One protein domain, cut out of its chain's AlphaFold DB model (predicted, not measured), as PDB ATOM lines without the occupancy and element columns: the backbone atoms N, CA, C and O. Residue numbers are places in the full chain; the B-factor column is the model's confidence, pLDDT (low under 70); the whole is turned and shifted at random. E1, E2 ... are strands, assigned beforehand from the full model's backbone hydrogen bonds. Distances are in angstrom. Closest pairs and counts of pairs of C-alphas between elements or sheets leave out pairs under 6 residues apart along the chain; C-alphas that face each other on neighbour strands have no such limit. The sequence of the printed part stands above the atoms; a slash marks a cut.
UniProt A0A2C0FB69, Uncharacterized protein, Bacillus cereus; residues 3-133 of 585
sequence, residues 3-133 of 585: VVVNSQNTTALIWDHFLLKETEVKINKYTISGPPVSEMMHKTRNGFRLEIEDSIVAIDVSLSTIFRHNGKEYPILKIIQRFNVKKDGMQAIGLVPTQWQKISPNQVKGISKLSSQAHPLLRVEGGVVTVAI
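Overview. This is residues 3 to 133 of the 585 residues of an uncharacterized protein of Bacillus cereus (UniProt A0A2C0FB69). This is a two-sheet sandwich in which a twisted, curled sheet of six strands, E3 E2 E6 E7 E8 E9, packs face to face over part of its extent with a smaller sheet of five, E4 E5 E1 E11 E10. The long strand E7 runs along the longest axis, and the E6-E7 turn and the E7-E8 turn lie at its two ends. The printed part has 131 residues, with no named helix and eleven named strands, E1 to E11 in order along the chain, and the class is all strand. The six-stranded sheet is all antiparallel, and the other is mixed. The whole is compact, with a radius of gyration of the C-alphas of 15.0 A and spans of 52 by 35 by 24 A.

Arrangement. Start at E1, residues 3 to 7, an inner strand of the five-stranded sheet. Its parallel neighbour is E11, residues 128 to 131, where N 129 and O 4 are 2.8 A apart, within hydrogen-bond range. Its antiparallel neighbour is E5, residues 47 to 51, with N 5 and O 48 at 2.8 A. Next along the chain comes E2, residues 23 to 30, in the other sheet, which forms a hairpin with the edge strand E3, residues 37 to 40; look at N 29 and O 37, 2.8 A. E3 runs on into E4, residues 42 to 44, at 29 degrees across a break of one residue, Met 41. E4 and E5 form a hairpin, with N 44 and O 47 at 2.8 A. E2 and E4 are near each other, with 6 pairs of C-alphas within 10 A, and the closest C-alphas of E2 and E5, Val 25 and Phe 48, are 7.1 A apart. E6, residues 58 to 69, is antiparallel to E2 at 159 degrees, with N 26 and O 62 at 2.8 A. A meander, each strand the antiparallel neighbour of the one before, follows: E6, E7 of residues 72 to 88, E8 of residues 91 to 101, and the edge strand E9 of residues 112 to 114. Its pairs include N 61 and O 81 at 2.8 A, N 84 and O 96 at 2.8 A, and N 113 and O 100 at 3.4 A. E8 bends by 57 degrees at residue 94. E10, residues 122 to 125, forms a hairpin with E11, with N 130 and O 123 at 2.8 A; the closest C-alphas of E8 and E10, those of Leu 95 and Val 124, are 7.3 A apart. In the sandwich, two sheets face to face, the strands of the one stand at 27 degrees to those of the other.

Along the chain. Find C-alpha 3 at (12.287, -10.273, -20.743), where E1 begins. E2 measures 23.3 A from first to last C-alpha. E6 then runs 36.7 A, from C-alpha 58 at (23.962, -11.854, -17.880). E7, the longest strand with 17 residues, runs 47.8 A to C-alpha 88 at (23.361, -14.057, -32.259), and E8 returns over 28.0 A. E11 ends at C-alpha 131, (6.546, -19.054, -13.138).

Size, cuts and confidence. The two C-alphas farthest apart are those of Asn 70 and Gly 89, 53.5 A. The printed part, residues 3 to 133, has no cut. The link from E1 to E2 is long, and residues 8 to 22 there hold no named element. The mean pLDDT of the printed part is 74.2, and 50 residues are under 70, among them residues 7 to 21 and 100 to 122; E9 has a mean of 47.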
ATOM      1  N   VAL A   3      12.378  -9.197 -21.741       86.94
ATOM      2  CA  VAL A   3      12.287 -10.273 -20.743       86.94
ATOM      3  C   VAL A   3      10.951 -10.180 -20.019       86.94
ATOM      4  O   VAL A   3      10.592  -9.138 -19.466       86.94
ATOM      5  N   VAL A   4      10.219 -11.295 -20.001       88.19
ATOM      6  CA  VAL A   4       8.863 -11.384 -19.447       88.19
ATOM      7  C   VAL A   4       8.817 -12.459 -18.370       88.19
ATOM      8  O   VAL A   4       9.065 -13.624 -18.659       88.19
ATOM      9  N   VAL A   5       8.448 -12.092 -17.143       83.44
ATOM     10  CA  VAL A   5       8.176 -13.033 -16.045       83.44
ATOM     11  C   VAL A   5       6.662 -13.173 -15.888       83.44
ATOM     12  O   VAL A   5       6.012 -12.314 -15.293       83.44
ATOM     13  N   ASN A   6       6.071 -14.226 -16.449       82.75
ATOM     14  CA  ASN A   6       4.619 -14.452 -16.445       82.75
ATOM     15  C   ASN A   6       4.230 -15.685 -15.611       82.75
ATOM     16  O   ASN A   6       5.082 -16.384 -15.069       82.75
ATOM     17  N   SER A   7       2.929 -15.933 -15.463       68.50
ATOM     18  CA  SER A   7       2.411 -17.155 -14.837       68.50
ATOM     19  C   SER A   7       2.025 -18.197 -15.880       68.50
ATOM     20  O   SER A   7       1.693 -17.850 -17.014       68.50
ATOM     21  N   GLN A   8       1.979 -19.474 -15.490       60.66
ATOM     22  CA  GLN A   8       1.438 -20.519 -16.363       60.66
ATOM     23  C   GLN A   8      -0.018 -20.198 -16.771       60.66
ATOM     24  O   GLN A   8      -0.826 -19.760 -15.949       60.66
ATOM     25  N   ASN A   9      -0.341 -20.397 -18.053       49.97
ATOM     26  CA  ASN A   9      -1.588 -19.917 -18.651       49.97
ATOM     27  C   ASN A   9      -2.807 -20.654 -18.055       49.97
ATOM     28  O   ASN A   9      -2.995 -21.852 -18.280       49.97
ATOM     29  N   THR A  10      -3.596 -19.950 -17.241       44.47
ATOM     30  CA  THR A  10      -4.699 -20.485 -16.425       44.47
ATOM     31  C   THR A  10      -5.864 -19.492 -16.391       44.47
ATOM     32  O   THR A  10      -5.685 -18.305 -16.650       44.47
ATOM     33  N   THR A  11      -7.082 -19.971 -16.115       36.72
ATOM     34  CA  THR A  11      -8.322 -19.165 -16.169       36.72
ATOM     35  C   THR A  11      -8.424 -18.076 -15.096       36.72
ATOM     36  O   THR A  11      -9.281 -17.204 -15.206       36.72
ATOM     37  N   ALA A  12      -7.548 -18.103 -14.090       45.22
ATOM     38  CA  ALA A  12      -7.321 -17.022 -13.140       45.22
ATOM     39  C   ALA A  12      -5.817 -16.718 -13.091       45.22
ATOM     40  O   ALA A  12      -4.998 -17.636 -13.116       45.22
ATOM     41  N   LEU A  13      -5.447 -15.440 -13.022       58.12
ATOM     42  CA  LEU A  13      -4.049 -15.013 -12.965       58.12
ATOM     43  C   LEU A  13      -3.478 -15.284 -11.568       58.12
ATOM     44  O   LEU A  13      -4.011 -14.809 -10.568       58.12
ATOM     45  N   ILE A  14      -2.352 -16.000 -11.491       58.28
ATOM     46  CA  ILE A  14      -1.741 -16.369 -10.202       58.28
ATOM     47  C   ILE A  14      -1.364 -15.141  -9.349       58.28
ATOM     48  O   ILE A  14      -1.353 -15.202  -8.122       58.28
ATOM     49  N   TRP A  15      -1.071 -14.016 -10.012       63.97
ATOM     50  CA  TRP A  15      -0.654 -12.749  -9.408       63.97
ATOM     51  C   TRP A  15      -1.794 -11.988  -8.724       63.97
ATOM     52  O   TRP A  15      -1.515 -11.048  -7.979       63.97
ATOM     53  N   ASP A  16      -3.040 -12.408  -8.957       61.88
ATOM     54  CA  ASP A  16      -4.239 -11.870  -8.311       61.88
ATOM     55  C   ASP A  16      -4.621 -12.690  -7.060       61.88
ATOM     56  O   ASP A  16      -5.480 -12.282  -6.278       61.88
ATOM     57  N   HIS A  17      -3.963 -13.835  -6.819       56.81
ATOM     58  CA  HIS A  17      -4.170 -14.629  -5.610       56.81
ATOM     59  C   HIS A  17      -3.752 -13.830  -4.366       56.81
ATOM     60  O   HIS A  17      -2.662 -13.260  -4.328       56.81
ATOM     61  N   PHE A  18      -4.572 -13.823  -3.309       56.75
ATOM     62  CA  PHE A  18      -4.383 -12.931  -2.151       56.75
ATOM     63  C   PHE A  18      -3.030 -13.093  -1.433       56.75
ATOM     64  O   PHE A  18      -2.519 -12.123  -0.872       56.75
ATOM     65  N   LEU A  19      -2.437 -14.293  -1.485       52.97
ATOM     66  CA  LEU A  19      -1.072 -14.549  -1.016       52.97
ATOM     67  C   LEU A  19      -0.019 -13.905  -1.940       52.97
ATOM     68  O   LEU A  19       0.927 -13.307  -1.450       52.97
ATOM     69  N   LEU A  20      -0.184 -13.977  -3.265       65.56
ATOM     70  CA  LEU A  20       0.805 -13.507  -4.247       65.56
ATOM     71  C   LEU A  20       0.607 -12.067  -4.746       65.56
ATOM     72  O   LEU A  20       1.448 -11.572  -5.502       65.56
ATOM     73  N   LYS A  21      -0.448 -11.369  -4.314       69.06
ATOM     74  CA  LYS A  21      -0.777 -10.004  -4.764       69.06
ATOM     75  C   LYS A  21       0.393  -9.007  -4.605       69.06
ATOM     76  O   LYS A  21       0.602  -8.172  -5.488       69.06
ATOM     77  N   GLU A  22       1.184  -9.152  -3.533       75.94
ATOM     78  CA  GLU A  22       2.346  -8.317  -3.157       75.94
ATOM     79  C   GLU A  22       3.678  -8.904  -3.679       75.94
ATOM     80  O   GLU A  22       4.727  -8.741  -3.061       75.94
ATOM     81  N   THR A  23       3.651  -9.642  -4.797       80.94
ATOM     82  CA  THR A  23       4.880 -10.143  -5.436       80.94
ATOM     83  C   THR A  23       5.645  -9.011  -6.114       80.94
ATOM     84  O   THR A  23       5.092  -8.278  -6.936       80.94
ATOM     85  N   GLU A  24       6.940  -8.950  -5.830       89.62
ATOM     86  CA  GLU A  24       7.917  -8.074  -6.464       89.62
ATOM     87  C   GLU A  24       8.881  -8.893  -7.328       89.62
ATOM     88  O   GLU A  24       9.304  -9.991  -6.948       89.62
ATOM     89  N   VAL A  25       9.262  -8.344  -8.486       89.81
ATOM     90  CA  VAL A  25      10.292  -8.926  -9.354       89.81
ATOM     91  C   VAL A  25      11.371  -7.889  -9.626       89.81
ATOM     92  O   VAL A  25      11.130  -6.850 -10.242       89.81
ATOM     93  N   LYS A  26      12.577  -8.197  -9.157       92.44
ATOM     94  CA  LYS A  26      13.790  -7.403  -9.322       92.44
ATOM     95  C   LYS A  26      14.733  -8.107 -10.289       92.44
ATOM     96  O   LYS A  26      14.866  -9.328 -10.246       92.44
ATOM     97  N   ILE A  27      15.439  -7.340 -11.107       92.38
ATOM     98  CA  ILE A  27      16.467  -7.840 -12.015       92.38
ATOM     99  C   ILE A  27      17.781  -7.080 -11.814       92.38
ATOM    100  O   ILE A  27      17.787  -5.864 -11.648       92.38
ATOM    101  N   ASN A  28      18.908  -7.793 -11.803       92.31
ATOM    102  CA  ASN A  28      20.238  -7.185 -11.863       92.31
ATOM    103  C   ASN A  28      20.833  -7.462 -13.244       92.31
ATOM    104  O   ASN A  28      20.957  -8.625 -13.622       92.31
ATOM    105  N   LYS A  29      21.199  -6.417 -13.985       92.88
ATOM    106  CA  LYS A  29      21.769  -6.488 -15.337       92.88
ATOM    107  C   LYS A  29      23.298  -6.412 -15.261       92.88
ATOM    108  O   LYS A  29      23.823  -5.525 -14.592       92.88
ATOM    109  N   TYR A  30      24.008  -7.320 -15.933       91.06
ATOM    110  CA  TYR A  30      25.477  -7.396 -15.947       91.06
ATOM    111  C   TYR A  30      26.021  -7.117 -17.353       91.06
ATOM    112  O   TYR A  30      25.623  -7.785 -18.311       91.06
ATOM    113  N   THR A  31      26.964  -6.182 -17.472       89.25
ATOM    114  CA  THR A  31      27.748  -5.915 -18.693       89.25
ATOM    115  C   THR A  31      29.145  -6.542 -18.589       89.25
ATOM    116  O   THR A  31      29.499  -7.122 -17.564       89.25
ATOM    117  N   ILE A  32      29.947  -6.457 -19.657       81.50
ATOM    118  CA  ILE A  32      31.312  -7.021 -19.701       81.50
ATOM    119  C   ILE A  32      32.278  -6.281 -18.755       81.50
ATOM    120  O   ILE A  32      33.202  -6.890 -18.224       81.50
ATOM    121  N   SER A  33      32.075  -4.977 -18.552       76.44
ATOM    122  CA  SER A  33      33.059  -4.072 -17.936       76.44
ATOM    123  C   SER A  33      32.484  -3.115 -16.880       76.44
ATOM    124  O   SER A  33      33.210  -2.252 -16.389       76.44
ATOM    125  N   GLY A  34      31.203  -3.243 -16.517       75.25
ATOM    126  CA  GLY A  34      30.527  -2.365 -15.555       75.25
ATOM    127  C   GLY A  34      30.005  -3.085 -14.303       75.25
ATOM    128  O   GLY A  34      29.836  -4.307 -14.309       75.25
ATOM    129  N   PRO A  35      29.719  -2.340 -13.217       79.06
ATOM    130  CA  PRO A  35      29.029  -2.884 -12.050       79.06
ATOM    131  C   PRO A  35      27.591  -3.306 -12.411       79.06
ATOM    132  O   PRO A  35      26.994  -2.734 -13.326       79.06
ATOM    133  N   PRO A  36      26.999  -4.282 -11.697       84.69
ATOM    134  CA  PRO A  36      25.630  -4.703 -11.962       84.69
ATOM    135  C   PRO A  36      24.616  -3.603 -11.645       84.69
ATOM    136  O   PRO A  36      24.624  -3.035 -10.553       84.69
ATOM    137  N   VAL A  37      23.692  -3.362 -12.574       90.44
ATOM    138  CA  VAL A  37      22.609  -2.383 -12.418       90.44
ATOM    139  C   VAL A  37      21.341  -3.097 -11.955       90.44
ATOM    140  O   VAL A  37      20.818  -3.960 -12.657       90.44
ATOM    141  N   SER A  38      20.855  -2.751 -10.763       89.50
ATOM    142  CA  SER A  38      19.579  -3.225 -10.216       89.50
ATOM    143  C   SER A  38      18.397  -2.420 -10.758       89.50
ATOM    144  O   SER A  38      18.416  -1.197 -10.689       89.50
ATOM    145  N   GLU A  39      17.331  -3.102 -11.168       91.88
ATOM    146  CA  GLU A  39      16.089  -2.493 -11.652       91.88
ATOM    147  C   GLU A  39      14.862  -3.319 -11.222       91.88
ATOM    148  O   GLU A  39      14.968  -4.525 -10.980       91.88
ATOM    149  N   MET A  40      13.698  -2.680 -11.091       92.12
ATOM    150  CA  MET A  40      12.427  -3.358 -10.806       92.12
ATOM    151  C   MET A  40      11.663  -3.582 -12.107       92.12
ATOM    152  O   MET A  40      11.515  -2.656 -12.899       92.12
ATOM    153  N   MET A  41      11.153  -4.793 -12.331       91.69
ATOM    154  CA  MET A  41      10.368  -5.087 -13.530       91.69
ATOM    155  C   MET A  41       8.957  -4.500 -13.411       91.69
ATOM    156  O   MET A  41       8.320  -4.582 -12.358       91.69
ATOM    157  N   HIS A  42       8.427  -3.951 -14.503       87.12
ATOM    158  CA  HIS A  42       7.104  -3.333 -14.503       87.12
ATOM    159  C   HIS A  42       6.004  -4.401 -14.438       87.12
ATOM    160  O   HIS A  42       5.935  -5.281 -15.300       87.12
ATOM    161  N   LYS A  43       5.121  -4.320 -13.432       82.44
ATOM    162  CA  LYS A  43       3.953  -5.208 -13.314       82.44
ATOM    163  C   LYS A  43       2.912  -4.836 -14.375       82.44
ATOM    164  O   LYS A  43       2.407  -3.719 -14.407       82.44
ATOM    165  N   THR A  44       2.575  -5.797 -15.223       78.50
ATOM    166  CA  THR A  44       1.495  -5.741 -16.217       78.50
ATOM    167  C   THR A  44       0.402  -6.740 -15.835       78.50
ATOM    168  O   THR A  44       0.626  -7.620 -15.003       78.50
ATOM    169  N   ARG A  45      -0.772  -6.661 -16.476       66.06
ATOM    170  CA  ARG A  45      -1.916  -7.547 -16.180       66.06
ATOM    171  C   ARG A  45      -1.560  -9.041 -16.201       66.06
ATOM    172  O   ARG A  45      -2.105  -9.795 -15.411       66.06
ATOM    173  N   ASN A  46      -0.628  -9.466 -17.058       65.56
ATOM    174  CA  ASN A  46      -0.324 -10.887 -17.280       65.56
ATOM    175  C   ASN A  46       1.043 -11.332 -16.703       65.56
ATOM    176  O   ASN A  46       1.479 -12.455 -16.958       65.56
ATOM    177  N   GLY A  47       1.745 -10.467 -15.962       83.25
ATOM    178  CA  GLY A  47       3.103 -10.722 -15.460       83.25
ATOM    179  C   GLY A  47       3.978  -9.470 -15.437       83.25
ATOM    180  O   GLY A  47       3.491  -8.362 -15.639       83.25
ATOM    181  N   PHE A  48       5.277  -9.629 -15.222       89.94
ATOM    182  CA  PHE A  48       6.250  -8.542 -15.118       89.94
ATOM    183  C   PHE A  48       7.110  -8.462 -16.380       89.94
ATOM    184  O   PHE A  48       7.399  -9.495 -16.984       89.94
ATOM    185  N   ARG A  49       7.526  -7.259 -16.787       91.50
ATOM    186  CA  ARG A  49       8.285  -7.052 -18.031       91.50
ATOM    187  C   ARG A  49       9.424  -6.050 -17.870       91.50
ATOM    188  O   ARG A  49       9.308  -5.120 -17.072       91.50
ATOM    189  N   LEU A  50      10.500  -6.244 -18.632       91.19
ATOM    190  CA  LEU A  50      11.584  -5.273 -18.801       91.19
ATOM    191  C   LEU A  50      12.331  -5.511 -20.123       91.19
ATOM    192  O   LEU A  50      12.526  -6.658 -20.526       91.19
ATOM    193  N   GLU A  51      12.800  -4.448 -20.771       89.44
ATOM    194  CA  GLU A  51      13.709  -4.554 -21.913       89.44
ATOM    195  C   GLU A  51      15.168  -4.768 -21.480       89.44
ATOM    196  O   GLU A  51      15.667  -4.177 -20.521       89.44
ATOM    197  N   ILE A  52      15.865  -5.629 -22.217       86.75
ATOM    198  CA  ILE A  52      17.290  -5.919 -22.082       86.75
ATOM    199  C   ILE A  52      18.017  -5.402 -23.323       86.75
ATOM    200  O   ILE A  52      17.747  -5.847 -24.445       86.75
ATOM    201  N   GLU A  53      18.952  -4.485 -23.088       88.00
ATOM    202  CA  GLU A  53      19.900  -3.972 -24.075       88.00
ATOM    203  C   GLU A  53      20.858  -5.067 -24.567       88.00
ATOM    204  O   GLU A  53      21.284  -5.941 -23.807       88.00
ATOM    205  N   ASP A  54      21.306  -4.947 -25.816       85.12
ATOM    206  CA  ASP A  54      22.307  -5.842 -26.411       85.12
ATOM    207  C   ASP A  54      23.698  -5.733 -25.746       85.12
ATOM    208  O   ASP A  54      24.550  -6.603 -25.930       85.12
ATOM    209  N   SER A  55      23.929  -4.713 -24.911       87.38
ATOM    210  CA  SER A  55      25.123  -4.544 -24.068       87.38
ATOM    211  C   SER A  55      25.215  -5.583 -22.931       87.38
ATOM    212  O   SER A  55      26.313  -5.929 -22.478       87.38
ATOM    213  N   ILE A  56      24.077  -6.122 -22.483       91.31
ATOM    214  CA  ILE A  56      23.981  -7.032 -21.336       91.31
ATOM    215  C   ILE A  56      24.475  -8.434 -21.717       91.31
ATOM    216  O   ILE A  56      24.223  -8.929 -22.815       91.31
ATOM    217  N   VAL A  57      25.198  -9.093 -20.808       91.19
ATOM    218  CA  VAL A  57      25.727 -10.463 -20.989       91.19
ATOM    219  C   VAL A  57      25.149 -11.473 -20.001       91.19
ATOM    220  O   VAL A  57      25.087 -12.664 -20.307       91.19
ATOM    221  N   ALA A  58      24.674 -11.020 -18.843       91.81
ATOM    222  CA  ALA A  58      23.962 -11.854 -17.880       91.81
ATOM    223  C   ALA A  58      22.930 -11.032 -17.100       91.81
ATOM    224  O   ALA A  58      23.038  -9.809 -17.005       91.81
ATOM    225  N   ILE A  59      21.948 -11.718 -16.520       92.56
ATOM    226  CA  ILE A  59      20.948 -11.141 -15.621       92.56
ATOM    227  C   ILE A  59      20.732 -12.047 -14.401       92.56
ATOM    228  O   ILE A  59      20.727 -13.268 -14.535       92.56
ATOM    229  N   ASP A  60      20.495 -11.465 -13.227       90.56
ATOM    230  CA  ASP A  60      19.934 -12.180 -12.071       90.56
ATOM    231  C   ASP A  60      18.468 -11.747 -11.916       90.56
ATOM    232  O   ASP A  60      18.213 -10.571 -11.671       90.56
ATOM    233  N   VAL A  61      17.512 -12.672 -12.025       89.94
ATOM    234  CA  VAL A  61      16.087 -12.440 -11.742       89.94
ATOM    235  C   VAL A  61      15.779 -12.911 -10.321       89.94
ATOM    236  O   VAL A  61      15.999 -14.075  -9.978       89.94
ATOM    237  N   SER A  62      15.258 -12.005  -9.500       88.62
ATOM    238  CA  SER A  62      14.836 -12.239  -8.119       88.62
ATOM    239  C   SER A  62      13.340 -11.981  -7.998       88.62
ATOM    240  O   SER A  62      12.892 -10.850  -8.167       88.62
ATOM    241  N   LEU A  63      12.577 -13.017  -7.665       83.19
ATOM    242  CA  LEU A  63      11.147 -12.937  -7.386       83.19
ATOM    243  C   LEU A  63      10.912 -13.177  -5.895       83.19
ATOM    244  O   LEU A  63      11.390 -14.170  -5.341       83.19
ATOM    245  N   SER A  64      10.174 -12.281  -5.247       83.00
ATOM    246  CA  SER A  64       9.896 -12.345  -3.811       83.00
ATOM    247  C   SER A  64       8.466 -11.938  -3.491       83.00
ATOM    248  O   SER A  64       7.944 -10.984  -4.060       83.00
ATOM    249  N   THR A  65       7.858 -12.636  -2.534       77.12
ATOM    250  CA  THR A  65       6.505 -12.348  -2.055       77.12
ATOM    251  C   THR A  65       6.459 -12.418  -0.535       77.12
ATOM    252  O   THR A  65       6.868 -13.415   0.073       77.12
ATOM    253  N   ILE A  66       5.898 -11.372   0.067       78.12
ATOM    254  CA  ILE A  66       5.577 -11.291   1.490       78.12
ATOM    255  C   ILE A  66       4.054 -11.255   1.633       78.12
ATOM    256  O   ILE A  66       3.368 -10.566   0.884       78.12
ATOM    257  N   PHE A  67       3.528 -11.987   2.610       66.94
ATOM    258  CA  PHE A  67       2.153 -11.859   3.076       66.94
ATOM    259  C   PHE A  67       2.141 -11.183   4.449       66.94
ATOM    260  O   PHE A  67       2.992 -11.470   5.289       66.94
ATOM    261  N   ARG A  68       1.183 -10.285   4.696       70.25
ATOM    262  CA  ARG A  68       1.103  -9.498   5.936       70.25
ATOM    263  C   ARG A  68      -0.149  -9.868   6.725       70.25
ATOM    264  O   ARG A  68      -1.259  -9.772   6.206       70.25
ATOM    265  N   HIS A  69       0.018 -10.273   7.984       56.72
ATOM    266  CA  HIS A  69      -1.090 -10.636   8.875       56.72
ATOM    267  C   HIS A  69      -0.816 -10.184  10.314       56.72
ATOM    268  O   HIS A  69       0.256 -10.448  10.853       56.72
ATOM    269  N   ASN A  70      -1.782  -9.494  10.932       59.47
ATOM    270  CA  ASN A  70      -1.699  -8.928  12.291       59.47
ATOM    271  C   ASN A  70      -0.390  -8.149  12.570       59.47
ATOM    272  O   ASN A  70       0.216  -8.300  13.626       59.47
ATOM    273  N   GLY A  71       0.076  -7.346  11.607       64.25
ATOM    274  CA  GLY A  71       1.315  -6.560  11.730       64.25
ATOM    275  C   GLY A  71       2.621  -7.354  11.573       64.25
ATOM    276  O   GLY A  71       3.690  -6.754  11.612       64.25
ATOM    277  N   LYS A  72       2.556  -8.674  11.358       70.00
ATOM    278  CA  LYS A  72       3.717  -9.529  11.078       70.00
ATOM    279  C   LYS A  72       3.836  -9.824   9.583       70.00
ATOM    280  O   LYS A  72       2.836 -10.039   8.893       70.00
ATOM    281  N   GLU A  73       5.073  -9.843   9.100       75.56
ATOM    282  CA  GLU A  73       5.425 -10.208   7.728       75.56
ATOM    283  C   GLU A  73       5.814 -11.688   7.640       75.56
ATOM    284  O   GLU A  73       6.593 -12.193   8.449       75.56
ATOM    285  N   TYR A  74       5.281 -12.371   6.632       63.38
ATOM    286  CA  TYR A  74       5.521 -13.778   6.343       63.38
ATOM    287  C   TYR A  74       6.065 -13.881   4.917       63.38
ATOM    288  O   TYR A  74       5.289 -13.759   3.965       63.38
ATOM    289  N   PRO A  75       7.378 -14.079   4.716       66.56
ATOM    290  CA  PRO A  75       7.892 -14.376   3.391       66.56
ATOM    291  C   PRO A  75       7.421 -15.784   3.014       66.56
ATOM    292  O   PRO A  75       7.699 -16.762   3.707       66.56
ATOM    293  N   ILE A  76       6.672 -15.873   1.922       62.78
ATOM    294  CA  ILE A  76       6.003 -17.103   1.460       62.78
ATOM    295  C   ILE A  76       6.601 -17.629   0.153       62.78
ATOM    296  O   ILE A  76       6.398 -18.786  -0.210       62.78
ATOM    297  N   LEU A  77       7.367 -16.789  -0.551       68.62
ATOM    298  CA  LEU A  77       8.043 -17.147  -1.789       68.62
ATOM    299  C   LEU A  77       9.311 -16.310  -1.978       68.62
ATOM    300  O   LEU A  77       9.292 -15.088  -1.823       68.62
ATOM    301  N   LYS A  78      10.409 -16.975  -2.349       73.56
ATOM    302  CA  LYS A  78      11.664 -16.341  -2.760       73.56
ATOM    303  C   LYS A  78      12.380 -17.232  -3.774       73.56
ATOM    304  O   LYS A  78      12.735 -18.360  -3.453       73.56
ATOM    305  N   ILE A  79      12.589 -16.731  -4.989       74.44
ATOM    306  CA  ILE A  79      13.317 -17.411  -6.070       74.44
ATOM    307  C   ILE A  79      14.393 -16.455  -6.581       74.44
ATOM    308  O   ILE A  79      14.090 -15.307  -6.889       74.44
ATOM    309  N   ILE A  80      15.636 -16.928  -6.709       79.94
ATOM    310  CA  ILE A  80      16.723 -16.176  -7.351       79.94
ATOM    311  C   ILE A  80      17.396 -17.069  -8.394       79.94
ATOM    312  O   ILE A  80      17.948 -18.118  -8.051       79.94
ATOM    313  N   GLN A  81      17.353 -16.637  -9.655       81.06
ATOM    314  CA  GLN A  81      17.883 -17.343 -10.820       81.06
ATOM    315  C   GLN A  81      18.746 -16.403 -11.667       81.06
ATOM    316  O   GLN A  81      18.283 -15.361 -12.123       81.06
ATOM    317  N   ARG A  82      19.981 -16.817 -11.944       87.31
ATOM    318  CA  ARG A  82      20.890 -16.184 -12.898       87.31
ATOM    319  C   ARG A  82      20.752 -16.803 -14.282       87.31
ATOM    320  O   ARG A  82      20.682 -18.029 -14.421       87.31
ATOM    321  N   PHE A  83      20.776 -15.956 -15.297       90.50
ATOM    322  CA  PHE A  83      20.806 -16.327 -16.701       90.50
ATOM    323  C   PHE A  83      21.990 -15.657 -17.393       90.50
ATOM    324  O   PHE A  83      22.275 -14.487 -17.142       90.50
ATOM    325  N   ASN A  84      22.631 -16.362 -18.318       91.94
ATOM    326  CA  ASN A  84      23.429 -15.718 -19.356       91.94
ATOM    327  C   ASN A  84      22.500 -15.322 -20.510       91.94
ATOM    328  O   ASN A  84      21.563 -16.054 -20.838       91.94
ATOM    329  N   VAL A  85      22.763 -14.181 -21.142       90.88
ATOM    330  CA  VAL A  85      22.032 -13.745 -22.337       90.88
ATOM    331  C   VAL A  85      22.612 -14.479 -23.546       90.88
ATOM    332  O   VAL A  85      23.792 -14.326 -23.863       90.88
ATOM    333  N   LYS A  86      21.793 -15.288 -24.223       91.12
ATOM    334  CA  LYS A  86      22.145 -15.905 -25.506       91.12
ATOM    335  C   LYS A  86      22.148 -14.817 -26.576       91.12
ATOM    336  O   LYS A  86      21.172 -14.072 -26.680       91.12
ATOM    337  N   LYS A  87      23.209 -14.757 -27.379       88.31
ATOM    338  CA  LYS A  87      23.341 -13.798 -28.480       88.31
ATOM    339  C   LYS A  87      23.468 -14.491 -29.828       88.31
ATOM    340  O   LYS A  87      23.965 -15.615 -29.893       88.31
ATOM    341  N   ASP A  88      23.023 -13.794 -30.863       86.75
ATOM    342  CA  ASP A  88      23.361 -14.057 -32.259       86.75
ATOM    343  C   ASP A  88      24.023 -12.789 -32.812       86.75
ATOM    344  O   ASP A  88      23.460 -11.692 -32.739       86.75
ATOM    345  N   GLY A  89      25.292 -12.893 -33.209       84.56
ATOM    346  CA  GLY A  89      26.168 -11.725 -33.327       84.56
ATOM    347  C   GLY A  89      26.193 -10.898 -32.030       84.56
ATOM    348  O   GLY A  89      26.553 -11.404 -30.965       84.56
ATOM    349  N   MET A  90      25.799  -9.622 -32.113       78.94
ATOM    350  CA  MET A  90      25.639  -8.748 -30.939       78.94
ATOM    351  C   MET A  90      24.219  -8.748 -30.349       78.94
ATOM    352  O   MET A  90      24.053  -8.314 -29.211       78.94
ATOM    353  N   GLN A  91      23.212  -9.251 -31.069       84.06
ATOM    354  CA  GLN A  91      21.804  -9.144 -30.685       84.06
ATOM    355  C   GLN A  91      21.423 -10.184 -29.622       84.06
ATOM    356  O   GLN A  91      21.741 -11.366 -29.753       84.06
ATOM    357  N   ALA A  92      20.706  -9.771 -28.577       84.75
ATOM    358  CA  ALA A  92      20.153 -10.679 -27.574       84.75
ATOM    359  C   ALA A  92      18.948 -11.469 -28.129       84.75
ATOM    360  O   ALA A  92      17.949 -10.879 -28.541       84.75
ATOM    361  N   ILE A  93      19.025 -12.807 -28.096       87.62
ATOM    362  CA  ILE A  93      18.011 -13.725 -28.660       87.62
ATOM    363  C   ILE A  93      17.380 -14.691 -27.643       87.62
ATOM    364  O   ILE A  93      16.447 -15.420 -27.979       87.62
ATOM    365  N   GLY A  94      17.872 -14.746 -26.403       89.88
ATOM    366  CA  GLY A  94      17.226 -15.524 -25.344       89.88
ATOM    367  C   GLY A  94      18.017 -15.596 -24.044       89.88
ATOM    368  O   GLY A  94      19.041 -14.935 -23.879       89.88
ATOM    369  N   LEU A  95      17.552 -16.435 -23.120       91.62
ATOM    370  CA  LEU A  95      18.158 -16.658 -21.809       91.62
ATOM    371  C   LEU A  95      18.615 -18.113 -21.643       91.62
ATOM    372  O   LEU A  95      17.887 -19.047 -21.969       91.62
ATOM    373  N   VAL A  96      19.811 -18.306 -21.082       89.75
ATOM    374  CA  VAL A  96      20.347 -19.619 -20.691       89.75
ATOM    375  C   VAL A  96      20.509 -19.648 -19.171       89.75
ATOM    376  O   VAL A  96      21.271 -18.834 -18.647       89.75
ATOM    377  N   PRO A  97      19.826 -20.541 -18.432       81.81
ATOM    378  CA  PRO A  97      20.004 -20.663 -16.985       81.81
ATOM    379  C   PRO A  97      21.440 -21.066 -16.628       81.81
ATOM    380  O   PRO A  97      22.026 -21.920 -17.289       81.81
ATOM    381  N   THR A  98      22.017 -20.475 -15.580       77.00
ATOM    382  CA  THR A  98      23.404 -20.786 -15.170       77.00
ATOM    383  C   THR A  98      23.592 -21.056 -13.684       77.00
ATOM    384  O   THR A  98      24.477 -21.826 -13.306       77.00
ATOM    385  N   GLN A  99      22.783 -20.438 -12.824       73.00
ATOM    386  CA  GLN A  99      22.876 -20.624 -11.380       73.00
ATOM    387  C   GLN A  99      21.557 -20.253 -10.710       73.00
ATOM    388  O   GLN A  99      20.929 -19.267 -11.084       73.00
ATOM    389  N   TRP A 100      21.168 -20.976  -9.667       65.19
ATOM    390  CA  TRP A 100      20.114 -20.535  -8.756       65.19
ATOM    391  C   TRP A 100      20.545 -20.748  -7.311       65.19
ATOM    392  O   TRP A 100      21.421 -21.563  -7.004       65.19
ATOM    393  N   GLN A 101      19.955 -19.971  -6.411       55.75
ATOM    394  CA  GLN A 101      20.243 -20.086  -4.987       55.75
ATOM    395  C   GLN A 101      19.134 -20.863  -4.288       55.75
ATOM    396  O   GLN A 101      17.949 -20.573  -4.439       55.75
ATOM    397  N   LYS A 102      19.543 -21.849  -3.491       48.72
ATOM    398  CA  LYS A 102      18.671 -22.611  -2.605       48.72
ATOM    399  C   LYS A 102      18.485 -21.795  -1.325       48.72
ATOM    400  O   LYS A 102      19.359 -21.803  -0.460       48.72
ATOM    401  N   ILE A 103      17.387 -21.049  -1.242       49.84
ATOM    402  CA  ILE A 103      17.109 -20.108  -0.151       49.84
ATOM    403  C   ILE A 103      15.720 -20.418   0.415       49.84
ATOM    404  O   ILE A 103      14.754 -20.461  -0.343       49.84
ATOM    405  N   SER A 104      15.591 -20.625   1.729       47.41
ATOM    406  CA  SER A 104      14.264 -20.606   2.363       47.41
ATOM    407  C   SER A 104      13.701 -19.175   2.365       47.41
ATOM    408  O   SER A 104      14.486 -18.226   2.346       47.41
ATOM    409  N   PRO A 105      12.376 -18.952   2.429       44.56
ATOM    410  CA  PRO A 105      11.821 -17.596   2.344       44.56
ATOM    411  C   PRO A 105      12.411 -16.596   3.364       44.56
ATOM    412  O   PRO A 105      12.590 -15.424   3.043       44.56
ATOM    413  N   ASN A 106      12.805 -17.081   4.550       44.84
ATOM    414  CA  ASN A 106      13.441 -16.301   5.622       44.84
ATOM    415  C   ASN A 106      14.958 -16.060   5.447       44.84
ATOM    416  O   ASN A 106      15.534 -15.242   6.161       44.84
ATOM    417  N   GLN A 107      15.653 -16.784   4.563       45.44
ATOM    418  CA  GLN A 107      17.111 -16.679   4.431       45.44
ATOM    419  C   GLN A 107      17.512 -15.503   3.530       45.44
ATOM    420  O   GLN A 107      16.995 -15.318   2.429       45.44
ATOM    421  N   VAL A 108      18.484 -14.702   3.973       44.59
ATOM    422  CA  VAL A 108      18.961 -13.532   3.212       44.59
ATOM    423  C   VAL A 108      19.828 -13.964   2.021       44.59
ATOM    424  O   VAL A 108      19.614 -13.473   0.912       44.59
ATOM    425  N   LYS A 109      20.729 -14.936   2.231       48.28
ATOM    426  CA  LYS A 109      21.533 -15.652   1.221       48.28
ATOM    427  C   LYS A 109      21.667 -17.127   1.631       48.28
ATOM    428  O   LYS A 109      21.585 -17.433   2.819       48.28
ATOM    429  N   GLY A 110      21.882 -18.020   0.666       43.53
ATOM    430  CA  GLY A 110      22.055 -19.462   0.889       43.53
ATOM    431  C   GLY A 110      23.150 -20.059   0.001       43.53
ATOM    432  O   GLY A 110      23.614 -19.402  -0.932       43.53
ATOM    433  N   ILE A 111      23.566 -21.297   0.292       42.84
ATOM    434  CA  ILE A 111      24.604 -22.006  -0.476       42.84
ATOM    435  C   ILE A 111      24.158 -22.108  -1.941       42.84
ATOM    436  O   ILE A 111      23.094 -22.649  -2.258       42.84
ATOM    437  N   SER A 112      24.970 -21.557  -2.838       46.75
ATOM    438  CA  SER A 112      24.676 -21.468  -4.262       46.75
ATOM    439  C   SER A 112      24.922 -22.807  -4.956       46.75
ATOM    440  O   SER A 112      26.054 -23.280  -5.045       46.75
ATOM    441  N   LYS A 113      23.867 -23.412  -5.515       45.19
ATOM    442  CA  LYS A 113      24.041 -24.556  -6.412       45.19
ATOM    443  C   LYS A 113      24.448 -24.011  -7.781       45.19
ATOM    444  O   LYS A 113      23.628 -23.435  -8.494       45.19
ATOM    445  N   LEU A 114      25.718 -24.177  -8.148       49.34
ATOM    446  CA  LEU A 114      26.150 -24.024  -9.539       49.34
ATOM    447  C   LEU A 114      25.415 -25.092 -10.361       49.34
ATOM    448  O   LEU A 114      25.628 -26.288 -10.183       49.34
ATOM    449  N   SER A 115      24.451 -24.643 -11.161       51.62
ATOM    450  CA  SER A 115      23.456 -25.480 -11.825       51.62
ATOM    451  C   SER A 115      23.038 -24.785 -13.112       51.62
ATOM    452  O   SER A 115      22.280 -23.819 -13.069       51.62
ATOM    453  N   SER A 116      23.475 -25.324 -14.249       60.44
ATOM    454  CA  SER A 116      23.062 -24.906 -15.598       60.44
ATOM    455  C   SER A 116      21.577 -25.162 -15.901       60.44
ATOM    456  O   SER A 116      21.078 -24.783 -16.956       60.44
ATOM    457  N   GLN A 117      20.852 -25.805 -14.986       66.81
ATOM    458  CA  GLN A 117      19.405 -25.978 -15.058       66.81
ATOM    459  C   GLN A 117      18.676 -24.804 -14.398       66.81
ATOM    460  O   GLN A 117      19.124 -24.285 -13.370       66.81
ATOM    461  N   ALA A 118      17.528 -24.424 -14.966       63.22
ATOM    462  CA  ALA A 118      16.624 -23.447 -14.368       63.22
ATOM    463  C   ALA A 118      16.108 -23.913 -12.999       63.22
ATOM    464  O   ALA A 118      15.947 -25.108 -12.747       63.22
ATOM    465  N   HIS A 119      15.789 -22.952 -12.137       64.06
ATOM    466  CA  HIS A 119      15.085 -23.173 -10.888       64.06
ATOM    467  C   HIS A 119      13.778 -23.926 -11.197       64.06
ATOM    468  O   HIS A 119      13.009 -23.441 -12.022       64.06
ATOM    469  N   PRO A 120      13.478 -25.079 -10.574       55.72
ATOM    470  CA  PRO A 120      12.409 -25.965 -11.060       55.72
ATOM    471  C   PRO A 120      10.973 -25.419 -11.040       55.72
ATOM    472  O   PRO A 120      10.125 -25.951 -11.754       55.72
ATOM    473  N   LEU A 121      10.710 -24.324 -10.317       62.94
ATOM    474  CA  LEU A 121       9.458 -23.545 -10.404       62.94
ATOM    475  C   LEU A 121       9.399 -22.580 -11.612       62.94
ATOM    476  O   LEU A 121       8.426 -21.847 -11.767       62.94
ATOM    477  N   LEU A 122      10.435 -22.549 -12.452       65.88
ATOM    478  CA  LEU A 122      10.538 -21.733 -13.661       65.88
ATOM    479  C   LEU A 122      10.575 -22.626 -14.912       65.88
ATOM    480  O   LEU A 122      11.109 -23.739 -14.909       65.88
ATOM    481  N   ARG A 123      10.032 -22.117 -16.014       80.06
ATOM    482  CA  ARG A 123      10.239 -22.611 -17.383       80.06
ATOM    483  C   ARG A 123      10.715 -21.436 -18.230       80.06
ATOM    484  O   ARG A 123      10.315 -20.309 -17.965       80.06
ATOM    485  N   VAL A 124      11.601 -21.679 -19.190       82.56
ATOM    486  CA  VAL A 124      12.317 -20.612 -19.906       82.56
ATOM    487  C   VAL A 124      12.250 -20.887 -21.397       82.56
ATOM    488  O   VAL A 124      12.645 -21.965 -21.834       82.56
ATOM    489  N   GLU A 125      11.754 -19.918 -22.159       86.19
ATOM    490  CA  GLU A 125      11.587 -20.007 -23.608       86.19
ATOM    491  C   GLU A 125      11.913 -18.642 -24.232       86.19
ATOM    492  O   GLU A 125      11.207 -17.655 -24.023       86.19
ATOM    493  N   GLY A 126      13.042 -18.551 -24.943       87.94
ATOM    494  CA  GLY A 126      13.558 -17.271 -25.440       87.94
ATOM    495  C   GLY A 126      13.845 -16.287 -24.298       87.94
ATOM    496  O   GLY A 126      14.671 -16.571 -23.428       87.94
ATOM    497  N   GLY A 127      13.177 -15.130 -24.313       86.00
ATOM    498  CA  GLY A 127      13.190 -14.134 -23.229       86.00
ATOM    499  C   GLY A 127      12.096 -14.326 -22.165       86.00
ATOM    500  O   GLY A 127      12.042 -13.566 -21.199       86.00
ATOM    501  N   VAL A 128      11.210 -15.316 -22.316       88.44
ATOM    502  CA  VAL A 128      10.079 -15.545 -21.404       88.44
ATOM    503  C   VAL A 128      10.475 -16.514 -20.292       88.44
ATOM    504  O   VAL A 128      10.983 -17.606 -20.545       88.44
ATOM    505  N   VAL A 129      10.205 -16.122 -19.050       85.44
ATOM    506  CA  VAL A 129      10.398 -16.902 -17.826       85.44
ATOM    507  C   VAL A 129       9.027 -17.149 -17.191       85.44
ATOM    508  O   VAL A 129       8.484 -16.308 -16.476       85.44
ATOM    509  N   THR A 130       8.459 -18.322 -17.443       79.50
ATOM    510  CA  THR A 130       7.158 -18.723 -16.899       79.50
ATOM    511  C   THR A 130       7.308 -19.278 -15.491       79.50
ATOM    512  O   THR A 130       7.959 -20.301 -15.276       79.50
ATOM    513  N   VAL A 131       6.650 -18.633 -14.533       70.50
ATOM    514  CA  VAL A 131       6.546 -19.054 -13.138       70.50
ATOM    515  C   VAL A 131       5.417 -20.082 -13.009       70.50
ATOM    516  O   VAL A 131       4.240 -19.784 -13.223       70.50
ATOM    517  N   ALA A 132       5.790 -21.316 -12.680       63.22
ATOM    518  CA  ALA A 132       4.912 -22.475 -12.559       63.22
ATOM    519  C   ALA A 132       4.818 -22.907 -11.088       63.22
ATOM    520  O   ALA A 132       5.362 -23.930 -10.681       63.22
ATOM    521  N   ILE A 133       4.150 -22.081 -10.283       56.28
ATOM    522  CA  ILE A 133       3.926 -22.317  -8.853       56.28
ATOM    523  C   ILE A 133       2.456 -22.671  -8.665       56.28
ATOM    524  O   ILE A 133       1.586 -22.060  -9.276       56.28
TER     525      ILE A 133